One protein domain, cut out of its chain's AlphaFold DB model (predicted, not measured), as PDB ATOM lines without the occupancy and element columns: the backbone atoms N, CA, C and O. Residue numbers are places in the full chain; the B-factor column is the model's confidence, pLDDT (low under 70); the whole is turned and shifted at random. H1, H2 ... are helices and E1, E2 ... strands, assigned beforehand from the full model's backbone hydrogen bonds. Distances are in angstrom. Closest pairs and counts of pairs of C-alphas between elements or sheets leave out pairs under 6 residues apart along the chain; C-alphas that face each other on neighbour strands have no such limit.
ATOM      1  N   THR A 139      38.451  64.537   1.625       96.56
ATOM      2  CA  THR A 139      38.348  63.412   0.683       96.56
ATOM      3  C   THR A 139      39.666  62.664   0.515       96.56
ATOM      4  O   THR A 139      40.644  63.236   0.030       96.56
ATOM      5  N   ALA A 140      39.663  61.374   0.848       95.94
ATOM      6  CA  ALA A 140      40.722  60.427   0.519       95.94
ATOM      7  C   ALA A 140      40.537  59.882  -0.904       95.94
ATOM      8  O   ALA A 140      39.409  59.777  -1.401       95.94
ATOM      9  N   VAL A 141      41.645  59.576  -1.585       97.56
ATOM     10  CA  VAL A 141      41.626  59.169  -2.993       97.56
ATOM     11  C   VAL A 141      42.529  57.968  -3.263       97.56
ATOM     12  O   VAL A 141      43.752  58.077  -3.160       97.56
ATOM     13  N   ASP A 142      41.941  56.903  -3.805       97.38
ATOM     14  CA  ASP A 142      42.677  55.760  -4.357       97.38
ATOM     15  C   ASP A 142      42.598  55.756  -5.887       97.38
ATOM     16  O   ASP A 142      41.590  56.143  -6.487       97.38
ATOM     17  N   LYS A 143      43.681  55.341  -6.548       98.25
ATOM     18  CA  LYS A 143      43.786  55.327  -8.014       98.25
ATOM     19  C   LYS A 143      44.534  54.099  -8.505       98.25
ATOM     20  O   LYS A 143      45.696  53.915  -8.151       98.25
ATOM     21  N   ASP A 144      43.920  53.364  -9.425       98.31
ATOM     22  CA  ASP A 144      44.537  52.246 -10.139       98.31
ATOM     23  C   ASP A 144      44.441  52.481 -11.639       98.31
ATOM     24  O   ASP A 144      43.456  53.017 -12.150       98.31
ATOM     25  N   ARG A 145      45.475  52.052 -12.353       98.56
ATOM     26  CA  ARG A 145      45.493  52.004 -13.808       98.56
ATOM     27  C   ARG A 145      45.743  50.580 -14.260       98.56
ATOM     28  O   ARG A 145      46.679  49.950 -13.785       98.56
ATOM     29  N   THR A 146      44.936  50.095 -15.190       98.50
ATOM     30  CA  THR A 146      45.055  48.749 -15.745       98.50
ATOM     31  C   THR A 146      45.286  48.821 -17.245       98.50
ATOM     32  O   THR A 146      44.588  49.552 -17.949       98.50
ATOM     33  N   TYR A 147      46.255  48.044 -17.710       98.44
ATOM     34  CA  TYR A 147      46.536  47.759 -19.108       98.44
ATOM     35  C   TYR A 147      46.294  46.268 -19.341       98.44
ATOM     36  O   TYR A 147      46.693  45.456 -18.508       98.44
ATOM     37  N   SER A 148      45.668  45.916 -20.456       98.56
ATOM     38  CA  SER A 148      45.423  44.532 -20.867       98.56
ATOM     39  C   SER A 148      45.694  44.418 -22.355       98.56
ATOM     40  O   SER A 148      45.154  45.206 -23.130       98.56
ATOM     41  N   PHE A 149      46.490  43.432 -22.750       98.81
ATOM     42  CA  PHE A 149      46.768  43.100 -24.143       98.81
ATOM     43  C   PHE A 149      46.494  41.617 -24.354       98.81
ATOM     44  O   PHE A 149      46.990  40.797 -23.584       98.81
ATOM     45  N   GLY A 150      45.723  41.270 -25.378       98.69
ATOM     46  CA  GLY A 150      45.343  39.893 -25.682       98.69
ATOM     47  C   GLY A 150      45.573  39.556 -27.146       98.69
ATOM     48  O   GLY A 150      45.335  40.391 -28.015       98.69
ATOM     49  N   LEU A 151      46.005  38.328 -27.412       98.75
ATOM     50  CA  LEU A 151      46.098  37.755 -28.749       98.75
ATOM     51  C   LEU A 151      45.397  36.398 -28.749       98.75
ATOM     52  O   LEU A 151      45.669  35.572 -27.876       98.75
ATOM     53  N   GLU A 152      44.526  36.165 -29.721       98.75
ATOM     54  CA  GLU A 152      43.832  34.897 -29.927       98.75
ATOM     55  C   GLU A 152      43.917  34.489 -31.398       98.75
ATOM     56  O   GLU A 152      43.685  35.307 -32.284       98.75
ATOM     57  N   ASN A 153      44.240  33.223 -31.650       98.62
ATOM     58  CA  ASN A 153      44.151  32.601 -32.965       98.62
ATOM     59  C   ASN A 153      43.087  31.506 -32.937       98.62
ATOM     60  O   ASN A 153      43.081  30.670 -32.028       98.62
ATOM     61  N   THR A 154      42.226  31.487 -33.948       98.62
ATOM     62  CA  THR A 154      41.331  30.368 -34.241       98.62
ATOM     63  C   THR A 154      41.818  29.678 -35.505       98.62
ATOM     64  O   THR A 154      41.642  30.210 -36.597       98.62
ATOM     65  N   TYR A 155      42.383  28.482 -35.353       98.56
ATOM     66  CA  TYR A 155      42.774  27.616 -36.461       98.56
ATOM     67  C   TYR A 155      41.661  26.622 -36.782       98.56
ATOM     68  O   TYR A 155      41.229  25.866 -35.909       98.56
ATOM     69  N   ARG A 156      41.202  26.580 -38.029       98.31
ATOM     70  CA  ARG A 156      40.192  25.638 -38.520       98.31
ATOM     71  C   ARG A 156      40.900  24.494 -39.238       98.31
ATOM     72  O   ARG A 156      41.487  24.683 -40.296       98.31
ATOM     73  N   PHE A 157      40.838  23.294 -38.665       97.75
ATOM     74  CA  PHE A 157      41.314  22.083 -39.343       97.75
ATOM     75  C   PHE A 157      40.338  21.633 -40.435       97.75
ATOM     76  O   PHE A 157      40.737  21.001 -41.410       97.75
ATOM     77  N   SER A 158      39.052  21.918 -40.236       96.75
ATOM     78  CA  SER A 158      37.957  21.671 -41.170       96.75
ATOM     79  C   SER A 158      36.773  22.570 -40.809       96.75
ATOM     80  O   SER A 158      36.799  23.250 -39.782       96.75
ATOM     81  N   GLU A 159      35.690  22.498 -41.584       94.62
ATOM     82  CA  GLU A 159      34.410  23.154 -41.261       94.62
ATOM     83  C   GLU A 159      33.844  22.755 -39.885       94.62
ATOM     84  O   GLU A 159      33.052  23.483 -39.296       94.62
ATOM     85  N   ARG A 160      34.253  21.594 -39.354       96.75
ATOM     86  CA  ARG A 160      33.722  21.021 -38.107       96.75
ATOM     87  C   ARG A 160      34.676  21.106 -36.928       96.75
ATOM     88  O   ARG A 160      34.228  21.024 -35.791       96.75
ATOM     89  N   THR A 161      35.979  21.237 -37.170       98.19
ATOM     90  CA  THR A 161      36.991  21.166 -36.110       98.19
ATOM     91  C   THR A 161      37.846  22.418 -36.098       98.19
ATOM     92  O   THR A 161      38.520  22.730 -37.081       98.19
ATOM     93  N   LYS A 162      37.899  23.086 -34.945       98.44
ATOM     94  CA  LYS A 162      38.736  24.268 -34.729       98.44
ATOM     95  C   LYS A 162      39.481  24.210 -33.401       98.44
ATOM     96  O   LYS A 162      38.981  23.677 -32.412       98.44
ATOM     97  N   LEU A 163      40.666  24.799 -33.387       98.75
ATOM     98  CA  LEU A 163      41.484  25.026 -32.207       98.75
ATOM     99  C   LEU A 163      41.603  26.523 -31.962       98.75
ATOM    100  O   LEU A 163      42.005  27.276 -32.841       98.75
ATOM    101  N   ILE A 164      41.271  26.938 -30.749       98.69
ATOM    102  CA  ILE A 164      41.374  28.316 -30.291       98.69
ATOM    103  C   ILE A 164      42.518  28.372 -29.287       98.69
ATOM    104  O   ILE A 164      42.492  27.681 -28.269       98.69
ATOM    105  N   THR A 165      43.522  29.193 -29.563       98.69
ATOM    106  CA  THR A 165      44.653  29.439 -28.663       98.69
ATOM    107  C   THR A 165      44.731  30.917 -28.355       98.69
ATOM    108  O   THR A 165      44.675  31.727 -29.278       98.69
ATOM    109  N   GLY A 166      44.906  31.279 -27.089       98.69
ATOM    110  CA  GLY A 166      45.009  32.680 -26.703       98.69
ATOM    111  C   GLY A 166      45.989  32.920 -25.569       98.69
ATOM    112  O   GLY A 166      46.208  32.056 -24.720       98.69
ATOM    113  N   MET A 167      46.552  34.120 -25.540       98.75
ATOM    114  CA  MET A 167      47.401  34.614 -24.461       98.75
ATOM    115  C   MET A 167      47.081  36.071 -24.148       98.75
ATOM    116  O   MET A 167      46.664  36.823 -25.028       98.75
ATOM    117  N   SER A 168      47.284  36.479 -22.896       98.62
ATOM    118  CA  SER A 168      47.173  37.881 -22.503       98.62
ATOM    119  C   SER A 168      48.253  38.295 -21.516       98.62
ATOM    120  O   SER A 168      48.743  37.495 -20.712       98.62
ATOM    121  N   PHE A 169      48.608  39.574 -21.582       98.62
ATOM    122  CA  PHE A 169      49.445  40.260 -20.615       98.62
ATOM    123  C   PHE A 169      48.648  41.398 -19.990       98.62
ATOM    124  O   PHE A 169      48.189  42.305 -20.689       98.62
ATOM    125  N   ASP A 170      48.538  41.369 -18.667       98.50
ATOM    126  CA  ASP A 170      47.811  42.372 -17.905       98.50
ATOM    127  C   ASP A 170      48.753  43.043 -16.902       98.50
ATOM    128  O   ASP A 170      49.534  42.382 -16.211       98.50
ATOM    129  N   ARG A 171      48.670  44.369 -16.791       98.31
ATOM    130  CA  ARG A 171      49.446  45.183 -15.850       98.31
ATOM    131  C   ARG A 171      48.517  46.095 -15.073       98.31
ATOM    132  O   ARG A 171      47.823  46.915 -15.667       98.31
ATOM    133  N   ARG A 172      48.565  46.014 -13.745       97.81
ATOM    134  CA  ARG A 172      47.874  46.942 -12.844       97.81
ATOM    135  C   ARG A 172      48.882  47.775 -12.071       97.81
ATOM    136  O   ARG A 172      49.616  47.255 -11.227       97.81
ATOM    137  N   GLU A 173      48.839  49.076 -12.305       98.19
ATOM    138  CA  GLU A 173      49.627  50.077 -11.606       98.19
ATOM    139  C   GLU A 173      48.798  50.759 -10.525       98.19
ATOM    140  O   GLU A 173      47.742  51.329 -10.812       98.19
ATOM    141  N   ALA A 174      49.294  50.743  -9.292       96.75
ATOM    142  CA  ALA A 174      48.660  51.471  -8.204       96.75
ATOM    143  C   ALA A 174      49.280  52.861  -8.108       96.75
ATOM    144  O   ALA A 174      50.466  53.016  -7.838       96.75
ATOM    145  N   LYS A 175      48.478  53.886  -8.392       97.44
ATOM    146  CA  LYS A 175      48.955  55.266  -8.552       97.44
ATOM    147  C   LYS A 175      48.811  56.097  -7.292       97.44
ATOM    148  O   LYS A 175      49.587  57.027  -7.094       97.44
ATOM    149  N   ARG A 176      47.799  55.811  -6.480       96.44
ATOM    150  CA  ARG A 176      47.530  56.527  -5.234       96.44
ATOM    151  C   ARG A 176      46.748  55.616  -4.306       96.44
ATOM    152  O   ARG A 176      45.883  54.886  -4.786       96.44
ATOM    153  N   ALA A 177      47.063  55.677  -3.023       95.00
ATOM    154  CA  ALA A 177      46.284  55.034  -1.984       95.00
ATOM    155  C   ALA A 177      46.312  55.916  -0.733       95.00
ATOM    156  O   ALA A 177      47.395  56.278  -0.269       95.00
ATOM    157  N   GLU A 178      45.150  56.296  -0.220       93.88
ATOM    158  CA  GLU A 178      44.996  57.258   0.869       93.88
ATOM    159  C   GLU A 178      43.847  56.878   1.790       93.88
ATOM    160  O   GLU A 178      42.844  56.322   1.363       93.88
ATOM    161  N   ASN A 179      43.956  57.242   3.065       90.31
ATOM    162  CA  ASN A 179      42.829  57.165   3.988       90.31
ATOM    163  C   ASN A 179      42.940  58.262   5.049       90.31
ATOM    164  O   ASN A 179      44.044  58.609   5.482       90.31
ATOM    165  N   TYR A 180      41.803  58.818   5.456       89.56
ATOM    166  CA  TYR A 180      41.735  59.785   6.541       89.56
ATOM    167  C   TYR A 180      41.824  59.074   7.892       89.56
ATOM    168  O   TYR A 180      40.982  58.249   8.242       89.56
ATOM    169  N   GLN A 181      42.862  59.380   8.665       85.56
ATOM    170  CA  GLN A 181      43.124  58.701   9.931       85.56
ATOM    171  C   GLN A 181      43.622  59.676  10.994       85.56
ATOM    172  O   GLN A 181      44.256  60.684  10.701       85.56
ATOM    173  N   ALA A 182      43.385  59.332  12.262       82.50
ATOM    174  CA  ALA A 182      43.924  60.072  13.406       82.50
ATOM    175  C   ALA A 182      45.438  59.860  13.615       82.50
ATOM    176  O   ALA A 182      46.071  60.577  14.393       82.50
ATOM    177  N   ARG A 183      46.016  58.839  12.975       81.69
ATOM    178  CA  ARG A 183      47.439  58.505  13.037       81.69
ATOM    179  C   ARG A 183      47.872  57.936  11.697       81.69
ATOM    180  O   ARG A 183      47.360  56.896  11.298       81.69
ATOM    181  N   CYS A 184      48.843  58.566  11.045       81.50
ATOM    182  CA  CYS A 184      49.398  58.016   9.814       81.50
ATOM    183  C   CYS A 184      50.323  56.831  10.123       81.50
ATOM    184  O   CYS A 184      51.302  57.014  10.855       81.50
ATOM    185  N   PRO A 185      50.072  55.633   9.557       71.75
ATOM    186  CA  PRO A 185      50.898  54.454   9.827       71.75
ATOM    187  C   PRO A 185      52.363  54.632   9.410       71.75
ATOM    188  O   PRO A 185      53.261  54.106  10.058       71.75
ATOM    189  N   THR A 186      52.611  55.412   8.356       69.38
ATOM    190  CA  THR A 186      53.943  55.631   7.772       69.38
ATOM    191  C   THR A 186      54.818  56.591   8.575       69.38
ATOM    192  O   THR A 186      56.030  56.409   8.621       69.38
ATOM    193  N   THR A 187      54.235  57.603   9.226       71.19
ATOM    194  CA  THR A 187      54.989  58.641   9.957       71.19
ATOM    195  C   THR A 187      54.825  58.559  11.471       71.19
ATOM    196  O   THR A 187      55.530  59.253  12.199       71.19
ATOM    197  N   ASN A 188      53.895  57.737  11.970       69.44
ATOM    198  CA  ASN A 188      53.509  57.650  13.382       69.44
ATOM    199  C   ASN A 188      53.057  58.974  14.027       69.44
ATOM    200  O   ASN A 188      52.829  59.017  15.239       69.44
ATOM    201  N   VAL A 189      52.857  60.032  13.238       73.06
ATOM    202  CA  VAL A 189      52.358  61.322  13.717       73.06
ATOM    203  C   VAL A 189      50.868  61.194  14.023       73.06
ATOM    204  O   VAL A 189      50.080  60.753  13.184       73.06
ATOM    205  N   ARG A 190      50.479  61.575  15.245       72.06
ATOM    206  CA  ARG A 190      49.077  61.668  15.668       72.06
ATOM    207  C   ARG A 190      48.514  63.022  15.261       72.06
ATOM    208  O   ARG A 190      48.541  63.971  16.036       72.06
ATOM    209  N   SER A 191      48.039  63.092  14.031       76.75
ATOM    210  CA  SER A 191      47.267  64.214  13.524       76.75
ATOM    211  C   SER A 191      46.145  63.656  12.664       76.75
ATOM    212  O   SER A 191      46.349  62.685  11.937       76.75
ATOM    213  N   GLN A 192      44.961  64.248  12.774       83.94
ATOM    214  CA  GLN A 192      43.838  63.942  11.902       83.94
ATOM    215  C   GLN A 192      44.145  64.458  10.494       83.94
ATOM    216  O   GLN A 192      43.983  65.645  10.208       83.94
ATOM    217  N   SER A 193      44.614  63.578   9.614       89.06
ATOM    218  CA  SER A 193      45.018  63.957   8.262       89.06
ATOM    219  C   SER A 193      44.784  62.843   7.248       89.06
ATOM    220  O   SER A 193      44.573  61.681   7.594       89.06
ATOM    221  N   ILE A 194      44.838  63.211   5.969       91.50
ATOM    222  CA  ILE A 194      44.935  62.243   4.878       91.50
ATOM    223  C   ILE A 194      46.314  61.588   4.951       91.50
ATOM    224  O   ILE A 194      47.337  62.271   4.884       91.50
ATOM    225  N   CYS A 195      46.333  60.269   5.111       90.00
ATOM    226  CA  CYS A 195      47.545  59.479   5.243       90.00
ATOM    227  C   CYS A 195      47.763  58.646   3.973       90.00
ATOM    228  O   CYS A 195      46.897  57.833   3.639       90.00
ATOM    229  N   PRO A 196      48.898  58.813   3.272       90.94
ATOM    230  CA  PRO A 196      49.215  58.007   2.104       90.94
ATOM    231  C   PRO A 196      49.678  56.602   2.507       90.94
ATOM    232  O   PRO A 196      50.377  56.423   3.511       90.94
ATOM    233  N   PHE A 197      49.341  55.618   1.678       89.06
ATOM    234  CA  PHE A 197      49.860  54.256   1.757       89.06
ATOM    235  C   PHE A 197      50.907  53.982   0.692       89.06
ATOM    236  O   PHE A 197      50.953  54.617  -0.363       89.06
ATOM    237  N   ASN A 198      51.715  52.959   0.961       92.19
ATOM    238  CA  ASN A 198      52.549  52.360  -0.064       92.19
ATOM    239  C   ASN A 198      51.667  51.829  -1.197       92.19
ATOM    240  O   ASN A 198      50.589  51.286  -0.960       92.19
ATOM    241  N   VAL A 199      52.163  51.952  -2.420       94.31
ATOM    242  CA  VAL A 199      51.535  51.423  -3.628       94.31
ATOM    243  C   VAL A 199      52.455  50.389  -4.259       94.31
ATOM    244  O   VAL A 199      53.675  50.463  -4.117       94.31
ATOM    245  N   ALA A 200      51.875  49.410  -4.946       95.31
ATOM    246  CA  ALA A 200      52.643  48.409  -5.668       95.31
ATOM    247  C   ALA A 200      51.962  48.024  -6.980       95.31
ATOM    248  O   ALA A 200      50.742  47.832  -7.044       95.31
ATOM    249  N   ASP A 201      52.780  47.847  -8.009       97.19
ATOM    250  CA  ASP A 201      52.357  47.411  -9.333       97.19
ATOM    251  C   ASP A 201      52.436  45.883  -9.436       97.19
ATOM    252  O   ASP A 201      53.233  45.237  -8.751       97.19
ATOM    253  N   LYS A 202      51.604  45.283 -10.290       97.25
ATOM    254  CA  LYS A 202      51.664  43.849 -10.604       97.25
ATOM    255  C   LYS A 202      51.448  43.641 -12.099       97.25
ATOM    256  O   LYS A 202      50.710  44.386 -12.739       97.25
ATOM    257  N   ASN A 203      52.085  42.604 -12.627       97.44
ATOM    258  CA  ASN A 203      51.937  42.156 -14.006       97.44
ATOM    259  C   ASN A 203      51.626  40.662 -13.986       97.44
ATOM    260  O   ASN A 203      52.138  39.952 -13.117       97.44
ATOM    261  N   VAL A 204      50.803  40.194 -14.914       97.88
ATOM    262  CA  VAL A 204      50.415  38.785 -15.011       97.88
ATOM    263  C   VAL A 204      50.354  38.358 -16.470       97.88
ATOM    264  O   VAL A 204      50.073  39.159 -17.358       97.88
ATOM    265  N   PHE A 205      50.627  37.076 -16.691       98.31
ATOM    266  CA  PHE A 205      50.495  36.427 -17.988       98.31
ATOM    267  C   PHE A 205      49.474  35.296 -17.885       98.31
ATOM    268  O   PHE A 205      49.570  34.442 -16.987       98.31
ATOM    269  N   ASN A 206      48.521  35.294 -18.810       98.62
ATOM    270  CA  ASN A 206      47.432  34.331 -18.904       98.62
ATOM    271  C   ASN A 206      47.465  33.639 -20.266       98.62
ATOM    272  O   ASN A 206      47.940  34.207 -21.248       98.62
ATOM    273  N   TYR A 207      46.941  32.418 -20.331       98.62
ATOM    274  CA  TYR A 207      46.862  31.664 -21.577       98.62
ATOM    275  C   TYR A 207      45.709  30.663 -21.549       98.62
ATOM    276  O   TYR A 207      45.253  30.248 -20.479       98.62
ATOM    277  N   GLN A 208      45.221  30.303 -22.731       98.56
ATOM    278  CA  GLN A 208      44.140  29.345 -22.920       98.56
ATOM    279  C   GLN A 208      44.310  28.554 -24.213       98.56
ATOM    280  O   GLN A 208      44.866  29.049 -25.196       98.56
ATOM    281  N   ILE A 209      43.767  27.344 -24.207       98.75
ATOM    282  CA  ILE A 209      43.619  26.486 -25.376       98.75
ATOM    283  C   ILE A 209      42.240  25.827 -25.324       98.75
ATOM    284  O   ILE A 209      41.807  25.378 -24.264       98.75
ATOM    285  N   LYS A 210      41.530  25.785 -26.451       98.69
ATOM    286  CA  LYS A 210      40.214  25.155 -26.567       98.69
ATOM    287  C   LYS A 210      40.082  24.460 -27.918       98.69
ATOM    288  O   LYS A 210      40.164  25.110 -28.954       98.69
ATOM    289  N   LEU A 211      39.848  23.155 -27.903       98.69
ATOM    290  CA  LEU A 211      39.441  22.376 -29.065       98.69
ATOM    291  C   LEU A 211      37.915  22.331 -29.118       98.69
ATOM    292  O   LEU A 211      37.260  22.063 -28.110       98.69
ATOM    293  N   VAL A 212      37.364  22.578 -30.298       98.44
ATOM    294  CA  VAL A 212      35.928  22.507 -30.560       98.44
ATOM    295  C   VAL A 212      35.695  21.621 -31.776       98.44
ATOM    296  O   VAL A 212      36.339  21.815 -32.810       98.44
ATOM    297  N   HIS A 213      34.783  20.664 -31.643       98.38
ATOM    298  CA  HIS A 213      34.339  19.787 -32.716       98.38
ATOM    299  C   HIS A 213      32.812  19.767 -32.783       98.38
ATOM    300  O   HIS A 213      32.158  19.364 -31.824       98.38
ATOM    301  N   SER A 214      32.255  20.174 -33.916       97.75
ATOM    302  CA  SER A 214      30.823  20.089 -34.205       97.75
ATOM    303  C   SER A 214      30.538  18.794 -34.966       97.75
ATOM    304  O   SER A 214      31.120  18.553 -36.026       97.75
ATOM    305  N   PHE A 215      29.658  17.944 -34.438       96.31
ATOM    306  CA  PHE A 215      29.240  16.714 -35.119       96.31
ATOM    307  C   PHE A 215      28.229  17.029 -36.228       96.31
ATOM    308  O   PHE A 215      28.341  16.503 -37.341       96.31
ATOM    309  N   ASP A 216      27.316  17.952 -35.931       94.12
ATOM    310  CA  ASP A 216      26.350  18.564 -36.837       94.12
ATOM    311  C   ASP A 216      26.020  20.002 -36.371       94.12
ATOM    312  O   ASP A 216      26.818  20.629 -35.675       94.12
ATOM    313  N   GLU A 217      24.889  20.559 -36.810       90.12
ATOM    314  CA  GLU A 217      24.459  21.922 -36.460       90.12
ATOM    315  C   GLU A 217      23.955  22.070 -35.012       90.12
ATOM    316  O   GLU A 217      23.813  23.194 -34.530       90.12
ATOM    317  N   GLN A 218      23.659  20.966 -34.325       94.44
ATOM    318  CA  GLN A 218      23.033  20.940 -32.998       94.44
ATOM    319  C   GLN A 218      23.987  20.398 -31.925       94.44
ATOM    320  O   GLN A 218      23.924  20.843 -30.777       94.44
ATOM    321  N   ASP A 219      24.903  19.506 -32.309       96.50
ATOM    322  CA  ASP A 219      25.799  18.807 -31.394       96.50
ATOM    323  C   ASP A 219      27.250  19.307 -31.493       96.50
ATOM    324  O   ASP A 219      27.931  19.168 -32.516       96.50
ATOM    325  N   GLU A 220      27.771  19.830 -30.379       97.25
ATOM    326  CA  GLU A 220      29.153  20.298 -30.242       97.25
ATOM    327  C   GLU A 220      29.843  19.653 -29.031       97.25
ATOM    328  O   GLU A 220      29.323  19.645 -27.915       97.25
ATOM    329  N   PHE A 221      31.072  19.180 -29.236       97.81
ATOM    330  CA  PHE A 221      32.010  18.852 -28.170       97.81
ATOM    331  C   PHE A 221      33.086  19.934 -28.045       97.81
ATOM    332  O   PHE A 221      33.741  20.312 -29.018       97.81
ATOM    333  N   SER A 222      33.309  20.397 -26.817       97.81
ATOM    334  CA  SER A 222      34.311  21.403 -26.473       97.81
ATOM    335  C   SER A 222      35.198  20.883 -25.340       97.81
ATOM    336  O   SER A 222      34.698  20.531 -24.274       97.81
ATOM    337  N   LEU A 223      36.517  20.906 -25.536       98.44
ATOM    338  CA  LEU A 223      37.514  20.613 -24.502       98.44
ATOM    339  C   LEU A 223      38.487  21.785 -24.407       98.44
ATOM    340  O   LEU A 223      39.008  22.234 -25.425       98.44
ATOM    341  N   GLY A 224      38.762  22.282 -23.204       98.25
ATOM    342  CA  GLY A 224      39.674  23.405 -23.032       98.25
ATOM    343  C   GLY A 224      40.435  23.372 -21.720       98.25
ATOM    344  O   GLY A 224      40.070  22.649 -20.800       98.25
ATOM    345  N   PHE A 225      41.497  24.168 -21.684       98.69
ATOM    346  CA  PHE A 225      42.297  24.454 -20.504       98.69
ATOM    347  C   PHE A 225      42.647  25.939 -20.483       98.69
ATOM    348  O   PHE A 225      43.009  26.514 -21.518       98.69
ATOM    349  N   ALA A 226      42.585  26.569 -19.315       98.50
ATOM    350  CA  ALA A 226      42.974  27.964 -19.165       98.50
ATOM    351  C   ALA A 226      43.654  28.244 -17.826       98.50
ATOM    352  O   ALA A 226      43.170  27.852 -16.770       98.50
ATOM    353  N   LYS A 227      44.723  29.046 -17.872       98.50
ATOM    354  CA  LYS A 227      45.266  29.743 -16.703       98.50
ATOM    355  C   LYS A 227      44.775  31.186 -16.730       98.50
ATOM    356  O   LYS A 227      45.122  31.943 -17.643       98.50
ATOM    357  N   LYS A 228      44.017  31.584 -15.712       98.06
ATOM    358  CA  LYS A 228      43.510  32.952 -15.542       98.06
ATOM    359  C   LYS A 228      43.959  33.525 -14.204       98.06
ATOM    360  O   LYS A 228      44.152  32.798 -13.233       98.06
ATOM    361  N   THR A 229      44.127  34.841 -14.165       98.06
ATOM    362  CA  THR A 229      44.631  35.556 -12.994       98.06
ATOM    363  C   THR A 229      43.741  36.753 -12.686       98.06
ATOM    364  O   THR A 229      43.389  37.513 -13.587       98.06
ATOM    365  N   ARG A 230      43.402  36.952 -11.411       96.50
ATOM    366  CA  ARG A 230      42.629  38.094 -10.915       96.50
ATOM    367  C   ARG A 230      43.516  38.977 -10.042       96.50
ATOM    368  O   ARG A 230      44.058  38.532  -9.031       96.50
ATOM    369  N   PHE A 231      43.639  40.255 -10.401       97.12
ATOM    370  CA  PHE A 231      44.299  41.229  -9.532       97.12
ATOM    371  C   PHE A 231      43.470  41.496  -8.268       97.12
ATOM    372  O   PHE A 231      42.244  41.614  -8.362       97.12
ATOM    373  N   PRO A 232      44.112  41.691  -7.101       95.56
ATOM    374  CA  PRO A 232      43.418  42.178  -5.921       95.56
ATOM    375  C   PRO A 232      42.893  43.593  -6.169       95.56
ATOM    376  O   PRO A 232      43.612  44.453  -6.694       95.56
ATOM    377  N   THR A 233      41.643  43.830  -5.778       94.56
ATOM    378  CA  THR A 233      40.986  45.137  -5.919       94.56
ATOM    379  C   THR A 233      41.580  46.167  -4.952       94.56
ATOM    380  O   THR A 233      42.286  45.809  -4.008       94.56
ATOM    381  N   MET A 234      41.271  47.459  -5.134       94.06
ATOM    382  CA  MET A 234      41.599  48.495  -4.136       94.06
ATOM    383  C   MET A 234      41.083  48.107  -2.744       94.06
ATOM    384  O   MET A 234      41.820  48.171  -1.765       94.06
ATOM    385  N   LYS A 235      39.849  47.592  -2.670       92.25
ATOM    386  CA  LYS A 235      39.243  47.112  -1.425       92.25
ATOM    387  C   LYS A 235      40.025  45.954  -0.800       92.25
ATOM    388  O   LYS A 235      40.203  45.948   0.413       92.25
ATOM    389  N   ASP A 236      40.486  44.996  -1.604       92.75
ATOM    390  CA  ASP A 236      41.280  43.862  -1.107       92.75
ATOM    391  C   ASP A 236      42.623  44.325  -0.516       92.75
ATOM    392  O   ASP A 236      43.107  43.726   0.441       92.75
ATOM    393  N   ARG A 237      43.205  45.403  -1.063       93.69
ATOM    394  CA  ARG A 237      44.528  45.912  -0.670       93.69
ATOM    395  C   ARG A 237      44.508  46.954   0.439       93.69
ATOM    396  O   ARG A 237      45.455  46.986   1.215       93.69
ATOM    397  N   TYR A 238      43.484  47.800   0.521       90.94
ATOM    398  CA  TYR A 238      43.514  48.990   1.386       90.94
ATOM    399  C   TYR A 238      42.370  49.064   2.406       90.94
ATOM    400  O   TYR A 238      42.375  49.939   3.271       90.94
ATOM    401  N   SER A 239      41.395  48.145   2.374       85.25
ATOM    402  CA  SER A 239      40.282  48.189   3.331       85.25
ATOM    403  C   SER A 239      40.688  47.705   4.725       85.25
ATOM    404  O   SER A 239      40.972  46.526   4.929       85.25
ATOM    405  N   TYR A 240      40.550  48.582   5.723       74.56
ATOM    406  CA  TYR A 240      40.780  48.257   7.139       74.56
ATOM    407  C   TYR A 240      39.725  47.342   7.765       74.56
ATOM    408  O   TYR A 240      39.839  46.967   8.931       74.56
ATOM    409  N   ARG A 241      38.643  47.016   7.042       71.69
ATOM    410  CA  ARG A 241      37.505  46.239   7.570       71.69
ATOM    411  C   ARG A 241      37.053  46.717   8.965       71.69
ATOM    412  O   ARG A 241      36.764  45.895   9.835       71.69
ATOM    413  N   LEU A 242      36.978  48.042   9.157       69.94
ATOM    414  CA  LEU A 242      36.692  48.710  10.438       69.94
ATOM    415  C   LEU A 242      37.742  48.399  11.522       69.94
ATOM    416  O   LEU A 242      37.400  47.907  12.597       69.94
ATOM    417  N   ASN A 243      39.015  48.673  11.223       68.88
ATOM    418  CA  ASN A 243      40.175  48.441  12.098       68.88
ATOM    419  C   ASN A 243      40.397  46.967  12.485       68.88
ATOM    420  O   ASN A 243      40.865  46.665  13.580       68.88
ATOM    421  N   ARG A 244      40.021  46.035  11.603       69.75
ATOM    422  CA  ARG A 244      40.229  44.585  11.776       69.75
ATOM    423  C   ARG A 244      41.220  43.987  10.781       69.75
ATOM    424  O   ARG A 244      41.516  42.801  10.875       69.75
ATOM    425  N   ALA A 245      41.659  44.767   9.805       78.50
ATOM    426  CA  ALA A 245      42.625  44.367   8.799       78.50
ATOM    427  C   ALA A 245      43.617  45.506   8.567       78.50
ATOM    428  O   ALA A 245      43.260  46.673   8.717       78.50
ATOM    429  N   GLU A 246      44.831  45.140   8.175       83.06
ATOM    430  CA  GLU A 246      45.877  46.075   7.773       83.06
ATOM    431  C   GLU A 246      45.981  46.105   6.243       83.06
ATOM    432  O   GLU A 246      45.848  45.051   5.606       83.06
ATOM    433  N   PRO A 247      46.233  47.274   5.630       86.75
ATOM    434  CA  PRO A 247      46.492  47.368   4.205       86.75
ATOM    435  C   PRO A 247      47.674  46.504   3.768       86.75
ATOM    436  O   PRO A 247      48.759  46.557   4.346       86.75
ATOM    437  N   ASN A 248      47.482  45.763   2.681       90.94
ATOM    438  CA  ASN A 248      48.522  44.986   2.028       90.94
ATOM    439  C   ASN A 248      48.633  45.386   0.544       90.94
ATOM    440  O   ASN A 248      48.025  44.750  -0.323       90.94
ATOM    441  N   PRO A 249      49.423  46.424   0.215       90.31
ATOM    442  CA  PRO A 249      49.621  46.840  -1.173       90.31
ATOM    443  C   PRO A 249      50.296  45.769  -2.035       90.31
ATOM    444  O   PRO A 249      50.078  45.738  -3.248       90.31
ATOM    445  N   PHE A 250      51.083  44.884  -1.415       93.38
ATOM    446  CA  PHE A 250      51.877  43.853  -2.081       93.38
ATOM    447  C   PHE A 250      51.123  42.539  -2.300       93.38
ATOM    448  O   PHE A 250      51.717  41.613  -2.858       93.38
ATOM    449  N   LEU A 251      49.840  42.480  -1.913       93.94
ATOM    450  CA  LEU A 251      48.983  41.305  -2.047       93.94
ATOM    451  C   LEU A 251      49.088  40.701  -3.454       93.94
ATOM    452  O   LEU A 251      49.002  41.412  -4.467       93.94
ATOM    453  N   ASP A 252      49.318  39.392  -3.496       95.81
ATOM    454  CA  ASP A 252      49.534  38.677  -4.744       95.81
ATOM    455  C   ASP A 252      48.228  38.442  -5.512       95.81
ATOM    456  O   ASP A 252      47.159  38.328  -4.906       95.81
ATOM    457  N   PRO A 253      48.290  38.393  -6.855       96.38
ATOM    458  CA  PRO A 253      47.152  38.007  -7.675       96.38
ATOM    459  C   PRO A 253      46.688  36.574  -7.408       96.38
ATOM    460  O   PRO A 253      47.488  35.675  -7.163       96.38
ATOM    461  N   GLU A 254      45.382  36.364  -7.520       97.38
ATOM    462  CA  GLU A 254      44.752  35.052  -7.414       97.38
ATOM    463  C   GLU A 254      44.838  34.332  -8.764       97.38
ATOM    464  O   GLU A 254      44.487  34.916  -9.790       97.38
ATOM    465  N   ILE A 255      45.313  33.084  -8.775       98.06
ATOM    466  CA  ILE A 255      45.501  32.279  -9.991       98.06
ATOM    467  C   ILE A 255      44.514  31.113  -9.976       98.06
ATOM    468  O   ILE A 255      44.437  30.383  -8.988       98.06
ATOM    469  N   ALA A 256      43.816  30.912 -11.091       97.94
ATOM    470  CA  ALA A 256      42.910  29.796 -11.305       97.94
ATOM    471  C   ALA A 256      43.279  29.026 -12.580       97.94
ATOM    472  O   ALA A 256      43.644  29.621 -13.600       97.94
ATOM    473  N   TYR A 257      43.162  27.701 -12.499       98.00
ATOM    474  CA  TYR A 257      43.254  26.788 -13.631       98.00
ATOM    475  C   TYR A 257      41.874  26.177 -13.865       98.00
ATOM    476  O   TYR A 257      41.245  25.712 -12.911       98.00
ATOM    477  N   HIS A 258      41.416  26.225 -15.110       93.94
ATOM    478  CA  HIS A 258      40.118  25.730 -15.561       93.94
ATOM    479  C   HIS A 258      40.304  24.692 -16.657       93.94
ATOM    480  O   HIS A 258      41.266  24.864 -17.444       93.94
TER     481      HIS A 258
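AT A GLANCE: This is residues 139 to 258 of the 258 residues of the protein "TonB-dependent receptor" of Aggregatibacter actinomycetemcomitans serotype e str. SC1083 (UniProt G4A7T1). A long, narrow, twisted sheet makes most of this rod: the hairpins E1-E2 and E5-E6 lie side by side, the small hairpin E3-E4 extends it past the end of E2, and short E7 pairs with the later part of E6. The one helix, H1, only grazes the sheet. The printed part has 120 residues with seven named strands and one named helix, in the order E1 E2 E3 E4 E5 E6 H1 E7, mostly strand. The large sheet has the order E1 - E2 - E5 - E6 - E7, antiparallel throughout; the whole is extended, with a radius of gyration of the C-alphas of 21.8 A and spans of 71 by 24 by 21 A.

HOW THE PARTS SIT: Start with E1, residues 140 to 156, and E2, residues 161 to 176, an antiparallel hairpin at 165 degrees; find N 147 and O 171 2.8 A apart, within hydrogen-bond range. E2 runs on into E3, residues 178 to 181, at 44 degrees. E3 forms a hairpin with E4, residues 193 to 196, where N 195 and O 179 are 2.9 A apart. E5, residues 202 to 214, is antiparallel to E2, with N 166 and O 208 2.9 A apart. E5 and E6, residues 220 to 230, form a hairpin, with N 211 and O 223 2.8 A apart. E6 bends by 57 degrees at residue 227 and pairs over residues 227 to 230 with E7, residues 254 to 257; look at N 230 and O 254, 2.8 A apart. H1, residues 234 to 238, has its O i to N i+4 pair within hydrogen-bond range.

IN THESE COORDINATES: Find C-alpha 140 at (40.722, 60.427, 0.519); E1 runs 52.3 A from there. E2 spans 48.1 A, E5 39.4 A and E6 29.5 A. E7 ends at C-alpha 257, (43.254, 26.788, -13.631).

THE WHOLE: The farthest C-alphas, of Arg 190 and Asp 216, are 71.6 A apart. The printed part has no cut; the links E3 to E4 and H1 to E7 are long. Residues 186, 188 and 242 to 244 have pLDDT under 70.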